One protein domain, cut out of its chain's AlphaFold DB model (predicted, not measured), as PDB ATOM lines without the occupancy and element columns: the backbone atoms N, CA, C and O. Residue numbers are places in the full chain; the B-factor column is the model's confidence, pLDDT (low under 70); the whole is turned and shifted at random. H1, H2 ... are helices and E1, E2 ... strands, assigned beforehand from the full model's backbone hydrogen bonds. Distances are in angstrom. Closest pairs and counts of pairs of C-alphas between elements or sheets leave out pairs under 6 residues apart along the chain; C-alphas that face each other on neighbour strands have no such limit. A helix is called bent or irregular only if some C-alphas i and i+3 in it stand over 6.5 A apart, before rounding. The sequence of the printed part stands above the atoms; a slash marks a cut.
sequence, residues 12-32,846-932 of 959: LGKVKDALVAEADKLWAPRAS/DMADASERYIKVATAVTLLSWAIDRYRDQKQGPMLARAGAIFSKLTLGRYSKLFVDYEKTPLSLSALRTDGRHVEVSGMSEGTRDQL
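What this domain is: This is residues 12 to 32 and 846 to 932 of the 959 residues of a protein of Piscinibacter aquaticus (UniProt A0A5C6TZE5). A long bent helix, H2, makes the long axis of a rod: at one end H1 packs beside its first arm, H2a, and at the other its second arm, H2b, covers one face of a small three-stranded sheet, with short H3 close by. Between these ends, residues 869 to 875 of H2 stand free. The printed part has 108 residues, with three named helices and three named strands in the order H1 H2 E1 E2 E3 H3; the sheet, E1 - E2 - E3, is antiparallel. The class is mostly helix, and the whole is extended, with a radius of gyration of the C-alphas of 21.2 A and spans of 67 by 26 by 24 A.

How they stand to each other: H1, residues 12 to 26, touches H2a, residues 846 to 875, at a shallow tilt of 22 degrees, opposite ways; the closest C-alphas, of Ala 23 and Tyr 854, are 5.5 A apart. H2, residues 846 to 890, was assigned as one helix by its hydrogen bonds but is bent: C-alphas 875 and 878 are 7.6 A apart, and H2a and H2b, residues 878 to 890, stand at a steep tilt of 45 degrees. E1, residues 895 to 901, E2, residues 908 to 913, and E3, residues 918 to 920, form a meander, each strand the antiparallel neighbour of the one before. In the hairpin of E1 and E2, N 896 and O 912 are 2.8 A apart; in that of E2 and E3, N 919 and O 911 are 2.8 A apart, both within hydrogen-bond range. H2b is on the sheet, making two layers, a helix on one face of a sheet; its height over the sheet is 5.8 A, and it lies over E1, with the closest C-alphas, of Gly 884 and Lys 897, 4.7 A apart. H3, residues 926 to 932, is not on the sheet; it is close to H2b but not clearly touching, the closest C-alphas, of Phe 887 and Leu 932, being 7.0 A apart. Every O i to N i+4 pair is within hydrogen-bond range in H1, H2b and H3, and 25 of 26 in H2a.

Where its parts are: H1 begins at C-alpha 12 (22.384, -41.957, -28.173) and is 21.7 A long. H2a, from C-alpha 846 (18.815, -13.544, -38.329), is 44.3 A long, and H2b 19.0 A. E1 is 16.5 A long, E2 16.4 A and E3 6.7 A. H3, 10.0 A long, ends at C-alpha 932 (26.003, -60.026, -0.824).

The domain as a whole: The C-alphas farthest apart, of Asp 846 and Leu 892, are 66.9 A apart. Residues 33 to 845 are not printed, and C-alphas 32 and 846 are 15.7 A apart across the cut. Of the links printed whole, E1 to E2 is short and the others are tight. The mean pLDDT of the printed part is 71.8, with 55 residues under 70, among them residues 870 to 886 and 899 to 909.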
ATOM      1  N   LEU A  12      23.202 -43.153 -28.461       66.00
ATOM      2  CA  LEU A  12      22.384 -41.957 -28.173       66.00
ATOM      3  C   LEU A  12      23.137 -40.835 -27.432       66.00
ATOM      4  O   LEU A  12      22.726 -39.680 -27.498       66.00
ATOM      5  N   GLY A  13      24.260 -41.142 -26.772       66.81
ATOM      6  CA  GLY A  13      25.090 -40.135 -26.094       66.81
ATOM      7  C   GLY A  13      25.771 -39.165 -27.066       66.81
ATOM      8  O   GLY A  13      25.700 -37.958 -26.875       66.81
ATOM      9  N   LYS A  14      26.326 -39.676 -28.173       73.56
ATOM     10  CA  LYS A  14      27.008 -38.844 -29.182       73.56
ATOM     11  C   LYS A  14      26.063 -37.851 -29.869       73.56
ATOM     12  O   LYS A  14      26.462 -36.736 -30.173       73.56
ATOM     13  N   VAL A  15      24.811 -38.255 -30.095       76.06
ATOM     14  CA  VAL A  15      23.778 -37.387 -30.685       76.06
ATOM     15  C   VAL A  15      23.379 -36.277 -29.711       76.06
ATOM     16  O   VAL A  15      23.234 -35.130 -30.119       76.06
ATOM     17  N   LYS A  16      23.269 -36.592 -28.414       77.75
ATOM     18  CA  LYS A  16      23.022 -35.588 -27.371       77.75
ATOM     19  C   LYS A  16      24.145 -34.548 -27.319       77.75
ATOM     20  O   LYS A  16      23.850 -33.359 -27.322       77.75
ATOM     21  N   ASP A  17      25.405 -34.981 -27.317       80.81
ATOM     22  CA  ASP A  17      26.553 -34.067 -27.233       80.81
ATOM     23  C   ASP A  17      26.660 -33.155 -28.469       80.81
ATOM     24  O   ASP A  17      26.961 -31.968 -28.341       80.81
ATOM     25  N   ALA A  18      26.338 -33.674 -29.661       81.06
ATOM     26  CA  ALA A  18      26.294 -32.881 -30.890       81.06
ATOM     27  C   ALA A  18      25.206 -31.792 -30.851       81.06
ATOM     28  O   ALA A  18      25.476 -30.646 -31.207       81.06
ATOM     29  N   LEU A  19      24.005 -32.122 -30.363       82.06
ATOM     30  CA  LEU A  19      22.919 -31.149 -30.203       82.06
ATOM     31  C   LEU A  19      23.239 -30.100 -29.123       82.06
ATOM     32  O   LEU A  19      22.903 -28.931 -29.281       82.06
ATOM     33  N   VAL A  20      23.944 -30.474 -28.050       83.06
ATOM     34  CA  VAL A  20      24.423 -29.511 -27.039       83.06
ATOM     35  C   VAL A  20      25.432 -28.529 -27.644       83.06
ATOM     36  O   VAL A  20      25.350 -27.330 -27.383       83.06
ATOM     37  N   ALA A  21      26.348 -29.011 -28.489       83.75
ATOM     38  CA  ALA A  21      27.309 -28.155 -29.180       83.75
ATOM     39  C   ALA A  21      26.645 -27.223 -30.214       83.75
ATOM     40  O   ALA A  21      27.082 -26.084 -30.379       83.75
ATOM     41  N   GLU A  22      25.592 -27.676 -30.904       83.25
ATOM     42  CA  GLU A  22      24.798 -26.829 -31.810       83.25
ATOM     43  C   GLU A  22      24.034 -25.746 -31.032       83.25
ATOM     44  O   GLU A  22      24.069 -24.580 -31.420       83.25
ATOM     45  N   ALA A  23      23.430 -26.090 -29.889       83.12
ATOM     46  CA  ALA A  23      22.751 -25.121 -29.030       83.12
ATOM     47  C   ALA A  23      23.701 -24.016 -28.530       83.12
ATOM     48  O   ALA A  23      23.347 -22.841 -28.602       83.12
ATOM     49  N   ASP A  24      24.920 -24.361 -28.094       85.38
ATOM     50  CA  ASP A  24      25.895 -23.380 -27.580       85.38
ATOM     51  C   ASP A  24      26.392 -22.391 -28.652       85.38
ATOM     52  O   ASP A  24      26.672 -21.228 -28.344       85.38
ATOM     53  N   LYS A  25      26.455 -22.818 -29.923       86.19
ATOM     54  CA  LYS A  25      26.783 -21.944 -31.067       86.19
ATOM     55  C   LYS A  25      25.663 -20.961 -31.408       86.19
ATOM     56  O   LYS A  25      25.935 -19.876 -31.916       86.19
ATOM     57  N   LEU A  26      24.415 -21.330 -31.141       85.06
ATOM     58  CA  LEU A  26      23.257 -20.483 -31.411       85.06
ATOM     59  C   LEU A  26      23.064 -19.459 -30.291       85.06
ATOM     60  O   LEU A  26      22.996 -18.258 -30.566       85.06
ATOM     61  N   TRP A  27      23.041 -19.915 -29.032       87.38
ATOM     62  CA  TRP A  27      22.845 -19.045 -27.875       87.38
ATOM     63  C   TRP A  27      23.321 -19.663 -26.549       87.38
ATOM     64  O   TRP A  27      23.179 -20.858 -26.297       87.38
ATOM     65  N   ALA A  28      23.829 -18.814 -25.650       82.06
ATOM     66  CA  ALA A  28      24.074 -19.158 -24.251       82.06
ATOM     67  C   ALA A  28      23.893 -17.926 -23.339       82.06
ATOM     68  O   ALA A  28      23.964 -16.789 -23.822       82.06
ATOM     69  N   PRO A  29      23.760 -18.120 -22.009       79.88
ATOM     70  CA  PRO A  29      23.600 -17.020 -21.054       79.88
ATOM     71  C   PRO A  29      24.771 -16.027 -21.021       79.88
ATOM     72  O   PRO A  29      24.590 -14.870 -20.658       79.88
ATOM     73  N   ARG A  30      25.987 -16.459 -21.390       78.62
ATOM     74  CA  ARG A  30      27.126 -15.550 -21.590       78.62
ATOM     75  C   ARG A  30      27.139 -15.059 -23.034       78.62
ATOM     76  O   ARG A  30      27.177 -15.872 -23.955       78.62
ATOM     77  N   ALA A  31      27.175 -13.747 -23.234       75.81
ATOM     78  CA  ALA A  31      27.315 -13.161 -24.562       75.81
ATOM     79  C   ALA A  31      28.684 -13.494 -25.188       75.81
ATOM     80  O   ALA A  31      29.700 -13.539 -24.495       75.81
ATOM     81  N   SER A  32      28.703 -13.764 -26.495       79.88
ATOM     82  CA  SER A  32      29.922 -13.961 -27.293       79.88
ATOM     83  C   SER A  32      29.643 -13.600 -28.748       79.88
ATOM     84  O   SER A  32      28.609 -13.996 -29.280       79.88
ATOM     85  N   ASP A 846      17.698 -12.715 -38.811       85.44
ATOM     86  CA  ASP A 846      18.815 -13.544 -38.329       85.44
ATOM     87  C   ASP A 846      18.702 -13.861 -36.821       85.44
ATOM     88  O   ASP A 846      18.980 -14.980 -36.374       85.44
ATOM     89  N   MET A 847      18.291 -12.878 -36.006       84.38
ATOM     90  CA  MET A 847      18.053 -13.081 -34.569       84.38
ATOM     91  C   MET A 847      16.879 -14.032 -34.308       84.38
ATOM     92  O   MET A 847      16.963 -14.872 -33.402       84.38
ATOM     93  N   ALA A 848      15.791 -13.898 -35.068       82.88
ATOM     94  CA  ALA A 848      14.617 -14.758 -34.958       82.88
ATOM     95  C   ALA A 848      14.958 -16.210 -35.333       82.88
ATOM     96  O   ALA A 848      14.676 -17.118 -34.547       82.88
ATOM     97  N   ASP A 849      15.676 -16.413 -36.437       85.56
ATOM     98  CA  ASP A 849      16.124 -17.726 -36.907       85.56
ATOM     99  C   ASP A 849      17.051 -18.411 -35.898       85.56
ATOM    100  O   ASP A 849      16.856 -19.581 -35.546       85.56
ATOM    101  N   ALA A 850      18.038 -17.680 -35.365       86.19
ATOM    102  CA  ALA A 850      18.938 -18.204 -34.339       86.19
ATOM    103  C   ALA A 850      18.175 -18.626 -33.070       86.19
ATOM    104  O   ALA A 850      18.488 -19.658 -32.466       86.19
ATOM    105  N   SER A 851      17.150 -17.858 -32.688       84.00
ATOM    106  CA  SER A 851      16.301 -18.138 -31.524       84.00
ATOM    107  C   SER A 851      15.413 -19.362 -31.745       84.00
ATOM    108  O   SER A 851      15.364 -20.254 -30.894       84.00
ATOM    109  N   GLU A 852      14.742 -19.452 -32.894       86.06
ATOM    110  CA  GLU A 852      13.884 -20.588 -33.234       86.06
ATOM    111  C   GLU A 852      14.695 -21.888 -33.313       86.06
ATOM    112  O   GLU A 852      14.313 -22.917 -32.737       86.06
ATOM    113  N   ARG A 853      15.861 -21.838 -33.970       84.81
ATOM    114  CA  ARG A 853      16.796 -22.964 -34.068       84.81
ATOM    115  C   ARG A 853      17.260 -23.413 -32.682       84.81
ATOM    116  O   ARG A 853      17.248 -24.611 -32.402       84.81
ATOM    117  N   TYR A 854      17.605 -22.472 -31.799       88.31
ATOM    118  CA  TYR A 854      18.014 -22.783 -30.429       88.31
ATOM    119  C   TYR A 854      16.902 -23.496 -29.654       88.31
ATOM    120  O   TYR A 854      17.156 -24.536 -29.048       88.31
ATOM    121  N   ILE A 855      15.661 -22.997 -29.719       85.69
ATOM    122  CA  ILE A 855      14.511 -23.612 -29.038       85.69
ATOM    123  C   ILE A 855      14.303 -25.053 -29.521       85.69
ATOM    124  O   ILE A 855      14.137 -25.957 -28.697       85.69
ATOM    125  N   LYS A 856      14.367 -25.299 -30.837       84.56
ATOM    126  CA  LYS A 856      14.233 -26.650 -31.415       84.56
ATOM    127  C   LYS A 856      15.320 -27.597 -30.901       84.56
ATOM    128  O   LYS A 856      15.007 -28.690 -30.423       84.56
ATOM    129  N   VAL A 857      16.582 -27.173 -30.957       85.75
ATOM    130  CA  VAL A 857      17.734 -27.990 -30.541       85.75
ATOM    131  C   VAL A 857      17.722 -28.236 -29.029       85.75
ATOM    132  O   VAL A 857      17.869 -29.378 -28.594       85.75
ATOM    133  N   ALA A 858      17.469 -27.208 -28.218       82.12
ATOM    134  CA  ALA A 858      17.382 -27.332 -26.765       82.12
ATOM    135  C   ALA A 858      16.255 -28.291 -26.348       82.12
ATOM    136  O   ALA A 858      16.477 -29.193 -25.540       82.12
ATOM    137  N   THR A 859      15.076 -28.172 -26.966       81.56
ATOM    138  CA  THR A 859      13.944 -29.076 -26.705       81.56
ATOM    139  C   THR A 859      14.281 -30.521 -27.089       81.56
ATOM    140  O   THR A 859      13.966 -31.449 -26.340       81.56
ATOM    141  N   ALA A 860      14.983 -30.733 -28.209       80.06
ATOM    142  CA  ALA A 860      15.451 -32.056 -28.625       80.06
ATOM    143  C   ALA A 860      16.448 -32.670 -27.623       80.06
ATOM    144  O   ALA A 860      16.328 -33.851 -27.290       80.06
ATOM    145  N   VAL A 861      17.382 -31.877 -27.081       83.75
ATOM    146  CA  VAL A 861      18.321 -32.316 -26.028       83.75
ATOM    147  C   VAL A 861      17.575 -32.748 -24.762       83.75
ATOM    148  O   VAL A 861      17.899 -33.791 -24.175       83.75
ATOM    149  N   THR A 862      16.570 -31.977 -24.336       80.81
ATOM    150  CA  THR A 862      15.773 -32.281 -23.140       80.81
ATOM    151  C   THR A 862      14.937 -33.548 -23.329       80.81
ATOM    152  O   THR A 862      14.979 -34.438 -22.477       80.81
ATOM    153  N   LEU A 863      14.239 -33.683 -24.464       81.31
ATOM    154  CA  LEU A 863      13.427 -34.866 -24.783       81.31
ATOM    155  C   LEU A 863      14.276 -36.136 -24.910       81.31
ATOM    156  O   LEU A 863      13.895 -37.184 -24.383       81.31
ATOM    157  N   LEU A 864      15.440 -36.049 -25.561       80.56
ATOM    158  CA  LEU A 864      16.360 -37.177 -25.706       80.56
ATOM    159  C   LEU A 864      16.911 -37.629 -24.347       80.56
ATOM    160  O   LEU A 864      16.985 -38.829 -24.085       80.56
ATOM    161  N   SER A 865      17.249 -36.684 -23.464       77.69
ATOM    162  CA  SER A 865      17.689 -36.999 -22.098       77.69
ATOM    163  C   SER A 865      16.590 -37.722 -21.315       77.69
ATOM    164  O   SER A 865      16.826 -38.803 -20.780       77.69
ATOM    165  N   TRP A 866      15.363 -37.194 -21.352       77.94
ATOM    166  CA  TRP A 866      14.217 -37.807 -20.682       77.94
ATOM    167  C   TRP A 866      13.898 -39.219 -21.202       77.94
ATOM    168  O   TRP A 866      13.618 -40.129 -20.419       77.94
ATOM    169  N   ALA A 867      13.986 -39.437 -22.518       74.75
ATOM    170  CA  ALA A 867      13.767 -40.748 -23.126       74.75
ATOM    171  C   ALA A 867      14.833 -41.782 -22.711       74.75
ATOM    172  O   ALA A 867      14.497 -42.942 -22.451       74.75
ATOM    173  N   ILE A 868      16.104 -41.366 -22.612       70.19
ATOM    174  CA  ILE A 868      17.207 -42.215 -22.138       70.19
ATOM    175  C   ILE A 868      16.973 -42.638 -20.681       70.19
ATOM    176  O   ILE A 868      17.142 -43.818 -20.356       70.19
ATOM    177  N   ASP A 869      16.554 -41.710 -19.821       70.31
ATOM    178  CA  ASP A 869      16.343 -41.980 -18.395       70.31
ATOM    179  C   ASP A 869      15.142 -42.911 -18.168       70.31
ATOM    180  O   ASP A 869      15.259 -43.943 -17.501       70.31
ATOM    181  N   ARG A 870      14.016 -42.659 -18.849       67.44
ATOM    182  CA  ARG A 870      12.817 -43.515 -18.784       67.44
ATOM    183  C   ARG A 870      13.079 -44.959 -19.229       67.44
ATOM    184  O   ARG A 870      12.531 -45.898 -18.646       67.44
ATOM    185  N   TYR A 871      13.893 -45.160 -20.267       64.62
ATOM    186  CA  TYR A 871      14.226 -46.501 -20.762       64.62
ATOM    187  C   TYR A 871      15.081 -47.296 -19.758       64.62
ATOM    188  O   TYR A 871      14.930 -48.516 -19.636       64.62
ATOM    189  N   ARG A 872      15.952 -46.612 -19.004       67.50
ATOM    190  CA  ARG A 872      16.796 -47.229 -17.968       67.50
ATOM    191  C   ARG A 872      15.971 -47.693 -16.765       67.50
ATOM    192  O   ARG A 872      16.148 -48.835 -16.328       67.50
ATOM    193  N   ASP A 873      15.014 -46.883 -16.320       64.38
ATOM    194  CA  ASP A 873      14.139 -47.208 -15.186       64.38
ATOM    195  C   ASP A 873      13.288 -48.470 -15.419       64.38
ATOM    196  O   ASP A 873      13.145 -49.315 -14.529       64.38
ATOM    197  N   GLN A 874      12.759 -48.666 -16.633       58.06
ATOM    198  CA  GLN A 874      11.837 -49.774 -16.923       58.06
ATOM    199  C   GLN A 874      12.503 -51.159 -17.015       58.06
ATOM    200  O   GLN A 874      11.844 -52.171 -16.766       58.06
ATOM    201  N   LYS A 875      13.790 -51.252 -17.377       56.72
ATOM    202  CA  LYS A 875      14.451 -52.539 -17.686       56.72
ATOM    203  C   LYS A 875      15.342 -53.093 -16.562       56.72
ATOM    204  O   LYS A 875      15.649 -54.283 -16.599       56.72
ATOM    205  N   GLN A 876      15.718 -52.300 -15.549       58.69
ATOM    206  CA  GLN A 876      16.617 -52.736 -14.454       58.69
ATOM    207  C   GLN A 876      15.932 -52.923 -13.076       58.69
ATOM    208  O   GLN A 876      16.487 -53.589 -12.196       58.69
ATOM    209  N   GLY A 877      14.695 -52.440 -12.891       58.59
ATOM    210  CA  GLY A 877      13.952 -52.487 -11.616       58.59
ATOM    211  C   GLY A 877      13.594 -53.879 -11.039       58.59
ATOM    212  O   GLY A 877      13.784 -54.092  -9.837       58.59
ATOM    213  N   PRO A 878      13.122 -54.872 -11.828       60.06
ATOM    214  CA  PRO A 878      12.661 -56.159 -11.282       60.06
ATOM    215  C   PRO A 878      13.782 -57.032 -10.695       60.06
ATOM    216  O   PRO A 878      13.558 -57.805  -9.759       60.06
ATOM    217  N   MET A 879      15.004 -56.905 -11.223       62.84
ATOM    218  CA  MET A 879      16.159 -57.693 -10.780       62.84
ATOM    219  C   MET A 879      16.700 -57.199  -9.428       62.84
ATOM    220  O   MET A 879      16.929 -58.005  -8.521       62.84
ATOM    221  N   LEU A 880      16.834 -55.878  -9.258       64.75
ATOM    222  CA  LEU A 880      17.287 -55.246  -8.011       64.75
ATOM    223  C   LEU A 880      16.255 -55.382  -6.881       64.75
ATOM    224  O   LEU A 880      16.632 -55.628  -5.734       64.75
ATOM    225  N   ALA A 881      14.955 -55.341  -7.200       63.47
ATOM    226  CA  ALA A 881      13.888 -55.582  -6.226       63.47
ATOM    227  C   ALA A 881      13.955 -56.998  -5.617       63.47
ATOM    228  O   ALA A 881      13.835 -57.171  -4.400       63.47
ATOM    229  N   ARG A 882      14.216 -58.024  -6.442       60.62
ATOM    230  CA  ARG A 882      14.316 -59.421  -5.981       60.62
ATOM    231  C   ARG A 882      15.610 -59.698  -5.209       60.62
ATOM    232  O   ARG A 882      15.581 -60.450  -4.234       60.62
ATOM    233  N   ALA A 883      16.721 -59.070  -5.602       63.22
ATOM    234  CA  ALA A 883      17.976 -59.110  -4.850       63.22
ATOM    235  C   ALA A 883      17.847 -58.412  -3.479       63.22
ATOM    236  O   ALA A 883      18.298 -58.959  -2.472       63.22
ATOM    237  N   GLY A 884      17.152 -57.269  -3.417       65.38
ATOM    238  CA  GLY A 884      16.877 -56.531  -2.179       65.38
ATOM    239  C   GLY A 884      16.025 -57.313  -1.175       65.38
ATOM    240  O   GLY A 884      16.398 -57.417  -0.010       65.38
ATOM    241  N   ALA A 885      14.942 -57.960  -1.625       66.19
ATOM    242  CA  ALA A 885      14.083 -58.780  -0.755       66.19
ATOM    243  C   ALA A 885      14.828 -59.972  -0.122       66.19
ATOM    244  O   ALA A 885      14.585 -60.361   1.022       66.19
ATOM    245  N   ILE A 886      15.764 -60.557  -0.868       64.69
ATOM    246  CA  ILE A 886      16.635 -61.633  -0.393       64.69
ATOM    247  C   ILE A 886      17.652 -61.117   0.630       64.69
ATOM    248  O   ILE A 886      17.868 -61.766   1.656       64.69
ATOM    249  N   PHE A 887      18.277 -59.977   0.344       71.44
ATOM    250  CA  PHE A 887      19.294 -59.373   1.198       71.44
ATOM    251  C   PHE A 887      18.707 -58.900   2.534       71.44
ATOM    252  O   PHE A 887      19.305 -59.118   3.589       71.44
ATOM    253  N   SER A 888      17.479 -58.380   2.502       71.50
ATOM    254  CA  SER A 888      16.699 -58.046   3.693       71.50
ATOM    255  C   SER A 888      16.459 -59.255   4.601       71.50
ATOM    256  O   SER A 888      16.751 -59.187   5.792       71.50
ATOM    257  N   LYS A 889      16.043 -60.407   4.054       69.88
ATOM    258  CA  LYS A 889      15.873 -61.640   4.848       69.88
ATOM    259  C   LYS A 889      17.173 -62.145   5.483       69.88
ATOM    260  O   LYS A 889      17.155 -62.599   6.619       69.88
ATOM    261  N   LEU A 890      18.287 -62.087   4.756       65.88
ATOM    262  CA  LEU A 890      19.589 -62.589   5.222       65.88
ATOM    263  C   LEU A 890      20.201 -61.729   6.324       65.88
ATOM    264  O   LEU A 890      20.828 -62.247   7.240       65.88
ATOM    265  N   THR A 891      19.980 -60.424   6.253       69.25
ATOM    266  CA  THR A 891      20.484 -59.473   7.245       69.25
ATOM    267  C   THR A 891      19.501 -59.260   8.398       69.25
ATOM    268  O   THR A 891      19.610 -58.268   9.114       69.25
ATOM    269  N   LEU A 892      18.542 -60.187   8.571       65.56
ATOM    270  CA  LEU A 892      17.483 -60.151   9.588       65.56
ATOM    271  C   LEU A 892      16.743 -58.802   9.617       65.56
ATOM    272  O   LEU A 892      16.426 -58.263  10.672       65.56
ATOM    273  N   GLY A 893      16.498 -58.239   8.433       65.25
ATOM    274  CA  GLY A 893      15.799 -56.971   8.246       65.25
ATOM    275  C   GLY A 893      16.676 -55.723   8.330       65.25
ATOM    276  O   GLY A 893      16.153 -54.635   8.125       65.25
ATOM    277  N   ARG A 894      17.993 -55.826   8.564       68.56
ATOM    278  CA  ARG A 894      18.876 -54.653   8.738       68.56
ATOM    279  C   ARG A 894      18.996 -53.766   7.490       68.56
ATOM    280  O   ARG A 894      19.219 -52.563   7.626       68.56
ATOM    281  N   TYR A 895      18.836 -54.329   6.293       72.62
ATOM    282  CA  TYR A 895      18.821 -53.577   5.033       72.62
ATOM    283  C   TYR A 895      17.536 -53.859   4.250       72.62
ATOM    284  O   TYR A 895      17.183 -55.014   4.027       72.62
ATOM    285  N   SER A 896      16.821 -52.814   3.836       65.62
ATOM    286  CA  SER A 896      15.476 -52.913   3.254       65.62
ATOM    287  C   SER A 896      15.472 -52.982   1.723       65.62
ATOM    288  O   SER A 896      14.628 -53.670   1.148       65.62
ATOM    289  N   LYS A 897      16.410 -52.307   1.041       69.56
ATOM    290  CA  LYS A 897      16.427 -52.203  -0.432       69.56
ATOM    291  C   LYS A 897      17.844 -52.040  -0.990       69.56
ATOM    292  O   LYS A 897      18.700 -51.464  -0.328       69.56
ATOM    293  N   LEU A 898      18.075 -52.519  -2.214       71.56
ATOM    294  CA  LEU A 898      19.303 -52.303  -2.994       71.56
ATOM    295  C   LEU A 898      18.992 -51.417  -4.211       71.56
ATOM    296  O   LEU A 898      17.960 -51.621  -4.856       71.56
ATOM    297  N   PHE A 899      19.867 -50.461  -4.526       68.06
ATOM    298  CA  PHE A 899      19.790 -49.586  -5.707       68.06
ATOM    299  C   PHE A 899      21.203 -49.293  -6.254       68.06
ATOM    300  O   PHE A 899      22.202 -49.552  -5.580       68.06
ATOM    301  N   VAL A 900      21.289 -48.809  -7.494       65.12
ATOM    302  CA  VAL A 900      22.542 -48.394  -8.149       65.12
ATOM    303  C   VAL A 900      22.567 -46.870  -8.194       65.12
ATOM    304  O   VAL A 900      21.547 -46.263  -8.510       65.12
ATOM    305  N   ASP A 901      23.705 -46.272  -7.853       65.19
ATOM    306  CA  ASP A 901      23.928 -44.830  -7.967       65.19
ATOM    307  C   ASP A 901      24.502 -44.505  -9.358       65.19
ATOM    308  O   ASP A 901      25.560 -45.026  -9.734       65.19
ATOM    309  N   TYR A 902      23.768 -43.697 -10.132       59.88
ATOM    310  CA  TYR A 902      24.059 -43.374 -11.534       59.88
ATOM    311  C   TYR A 902      24.822 -42.056 -11.721       59.88
ATOM    312  O   TYR A 902      25.263 -41.779 -12.837       59.88
ATOM    313  N   GLU A 903      25.029 -41.268 -10.660       57.84
ATOM    314  CA  GLU A 903      25.806 -40.020 -10.735       57.84
ATOM    315  C   GLU A 903      27.325 -40.263 -10.605       57.84
ATOM    316  O   GLU A 903      28.130 -39.387 -10.924       57.84
ATOM    317  N   LYS A 904      27.746 -41.477 -10.209       52.75
ATOM    318  CA  LYS A 904      29.160 -41.877 -10.079       52.75
ATOM    319  C   LYS A 904      29.632 -42.805 -11.204       52.75
ATOM    320  O   LYS A 904      28.982 -43.793 -11.543       52.75
ATOM    321  N   THR A 905      30.836 -42.542 -11.719       48.22
ATOM    322  CA  THR A 905      31.533 -43.398 -12.696       48.22
ATOM    323  C   THR A 905      32.838 -43.927 -12.076       48.22
ATOM    324  O   THR A 905      33.693 -43.107 -11.747       48.22
ATOM    325  N   PRO A 906      33.048 -45.252 -11.908       53.06
ATOM    326  CA  PRO A 906      32.184 -46.366 -12.308       53.06
ATOM    327  C   PRO A 906      30.974 -46.570 -11.376       53.06
ATOM    328  O   PRO A 906      31.054 -46.348 -10.172       53.06
ATOM    329  N   LEU A 907      29.870 -47.046 -11.960       61.84
ATOM    330  CA  LEU A 907      28.584 -47.301 -11.293       61.84
ATOM    331  C   LEU A 907      28.751 -48.161 -10.028       61.84
ATOM    332  O   LEU A 907      29.341 -49.246 -10.091       61.84
ATOM    333  N   SER A 908      28.193 -47.701  -8.905       62.25
ATOM    334  CA  SER A 908      28.308 -48.359  -7.594       62.25
ATOM    335  C   SER A 908      26.947 -48.809  -7.050       62.25
ATOM    336  O   SER A 908      25.911 -48.211  -7.339       62.25
ATOM    337  N   LEU A 909      26.938 -49.921  -6.308       68.50
ATOM    338  CA  LEU A 909      25.733 -50.520  -5.724       68.50
ATOM    339  C   LEU A 909      25.642 -50.115  -4.247       68.50
ATOM    340  O   LEU A 909      26.633 -50.218  -3.520       68.50
ATOM    341  N   SER A 910      24.460 -49.688  -3.810       71.62
ATOM    342  CA  SER A 910      24.211 -49.151  -2.468       71.62
ATOM    343  C   SER A 910      22.976 -49.804  -1.841       71.62
ATOM    344  O   SER A 910      22.004 -50.128  -2.529       71.62
ATOM    345  N   ALA A 911      23.007 -50.027  -0.523       69.25
ATOM    346  CA  ALA A 911      21.875 -50.560   0.238       69.25
ATOM    347  C   ALA A 911      21.264 -49.506   1.162       69.25
ATOM    348  O   ALA A 911      21.964 -48.676   1.738       69.25
ATOM    349  N   LEU A 912      19.950 -49.577   1.344       72.19
ATOM    350  CA  LEU A 912      19.197 -48.757   2.284       72.19
ATOM    351  C   LEU A 912      19.068 -49.499   3.620       72.19
ATOM    352  O   LEU A 912      18.552 -50.618   3.659       72.19
ATOM    353  N   ARG A 913      19.545 -48.898   4.715       72.44
ATOM    354  CA  ARG A 913      19.378 -49.430   6.079       72.44
ATOM    355  C   ARG A 913      17.969 -49.111   6.602       72.44
ATOM    356  O   ARG A 913      17.353 -48.153   6.143       72.44
ATOM    357  N   THR A 914      17.462 -49.864   7.578       64.00
ATOM    358  CA  THR A 914      16.159 -49.582   8.225       64.00
ATOM    359  C   THR A 914      16.053 -48.182   8.835       64.00
ATOM    360  O   THR A 914      14.960 -47.633   8.880       64.00
ATOM    361  N   ASP A 915      17.181 -47.562   9.189       63.44
ATOM    362  CA  ASP A 915      17.253 -46.175   9.679       63.44
ATOM    363  C   ASP A 915      17.221 -45.115   8.550       63.44
ATOM    364  O   ASP A 915      17.590 -43.962   8.766       63.44
ATOM    365  N   GLY A 916      16.883 -45.503   7.314       65.31
ATOM    366  CA  GLY A 916      16.767 -44.609   6.154       65.31
ATOM    367  C   GLY A 916      18.093 -44.144   5.536       65.31
ATOM    368  O   GLY A 916      18.083 -43.472   4.510       65.31
ATOM    369  N   ARG A 917      19.248 -44.506   6.111       70.06
ATOM    370  CA  ARG A 917      20.569 -44.127   5.577       70.06
ATOM    371  C   ARG A 917      21.020 -45.047   4.441       70.06
ATOM    372  O   ARG A 917      20.925 -46.274   4.549       70.06
ATOM    373  N   HIS A 918      21.568 -44.442   3.391       68.38
ATOM    374  CA  HIS A 918      22.201 -45.130   2.267       68.38
ATOM    375  C   HIS A 918      23.638 -45.536   2.631       68.38
ATOM    376  O   HIS A 918      24.411 -44.718   3.125       68.38
ATOM    377  N   VAL A 919      23.986 -46.804   2.413       69.44
ATOM    378  CA  VAL A 919      25.320 -47.360   2.686       69.44
ATOM    379  C   VAL A 919      25.857 -48.002   1.410       69.44
ATOM    380  O   VAL A 919      25.257 -48.941   0.882       69.44
ATOM    381  N   GLU A 920      26.991 -47.501   0.921       71.88
ATOM    382  CA  GLU A 920      27.720 -48.102  -0.202       71.88
ATOM    383  C   GLU A 920      28.297 -49.471   0.191       71.88
ATOM    384  O   GLU A 920      28.629 -49.717   1.353       71.88
ATOM    385  N   VAL A 921      28.459 -50.375  -0.780       63.84
ATOM    386  CA  VAL A 921      29.006 -51.732  -0.551       63.84
ATOM    387  C   VAL A 921      30.414 -51.722   0.076       63.84
ATOM    388  O   VAL A 921      30.779 -52.667   0.775       63.84
ATOM    389  N   SER A 922      31.189 -50.651  -0.110       64.38
ATOM    390  CA  SER A 922      32.483 -50.406   0.550       64.38
ATOM    391  C   SER A 922      32.362 -50.150   2.062       64.38
ATOM    392  O   SER A 922      33.268 -50.510   2.807       64.38
ATOM    393  N   GLY A 923      31.245 -49.576   2.522       63.50
ATOM    394  CA  GLY A 923      30.975 -49.241   3.926       63.50
ATOM    395  C   GLY A 923      30.283 -50.347   4.730       63.50
ATOM    396  O   GLY A 923      29.914 -50.135   5.886       63.50
ATOM    397  N   MET A 924      30.067 -51.524   4.137       72.75
ATOM    398  CA  MET A 924      29.477 -52.678   4.820       72.75
ATOM    399  C   MET A 924      30.556 -53.499   5.529       72.75
ATOM    400  O   MET A 924      31.672 -53.627   5.030       72.75
ATOM    401  N   SER A 925      30.220 -54.114   6.670       68.38
ATOM    402  CA  SER A 925      31.147 -55.046   7.323       68.38
ATOM    403  C   SER A 925      31.515 -56.184   6.369       68.38
ATOM    404  O   SER A 925      30.676 -56.640   5.586       68.38
ATOM    405  N   GLU A 926      32.760 -56.655   6.447       66.62
ATOM    406  CA  GLU A 926      33.310 -57.644   5.517       66.62
ATOM    407  C   GLU A 926      32.414 -58.887   5.394       66.62
ATOM    408  O   GLU A 926      32.083 -59.294   4.285       66.62
ATOM    409  N   GLY A 927      31.874 -59.392   6.511       64.62
ATOM    410  CA  GLY A 927      30.922 -60.510   6.515       64.62
ATOM    411  C   GLY A 927      29.583 -60.233   5.810       64.62
ATOM    412  O   GLY A 927      29.004 -61.148   5.229       64.62
ATOM    413  N   THR A 928      29.097 -58.988   5.798       67.88
ATOM    414  CA  THR A 928      27.859 -58.601   5.085       67.88
ATOM    415  C   THR A 928      28.118 -58.425   3.588       67.88
ATOM    416  O   THR A 928      27.315 -58.856   2.756       67.88
ATOM    417  N   ARG A 929      29.272 -57.844   3.233       68.25
ATOM    418  CA  ARG A 929      29.740 -57.716   1.844       68.25
ATOM    419  C   ARG A 929      29.922 -59.091   1.202       68.25
ATOM    420  O   ARG A 929      29.497 -59.314   0.070       68.25
ATOM    421  N   ASP A 930      30.473 -60.031   1.962       64.25
ATOM    422  CA  ASP A 930      30.701 -61.393   1.500       64.25
ATOM    423  C   ASP A 930      29.395 -62.191   1.356       64.25
ATOM    424  O   ASP A 930      29.279 -63.015   0.455       64.25
ATOM    425  N   GLN A 931      28.361 -61.909   2.163       66.31
ATOM    426  CA  GLN A 931      27.011 -62.467   1.982       66.31
ATOM    427  C   GLN A 931      26.294 -61.918   0.739       66.31
ATOM    428  O   GLN A 931      25.586 -62.672   0.062       66.31
ATOM    429  N   LEU A 932      26.500 -60.636   0.412       65.81
ATOM    430  CA  LEU A 932      26.003 -60.026  -0.824       65.81
ATOM    431  C   LEU A 932      26.650 -60.696  -2.056       65.81
ATOM    432  O   LEU A 932      25.937 -61.086  -2.981       65.81
TER     433      LEU A 932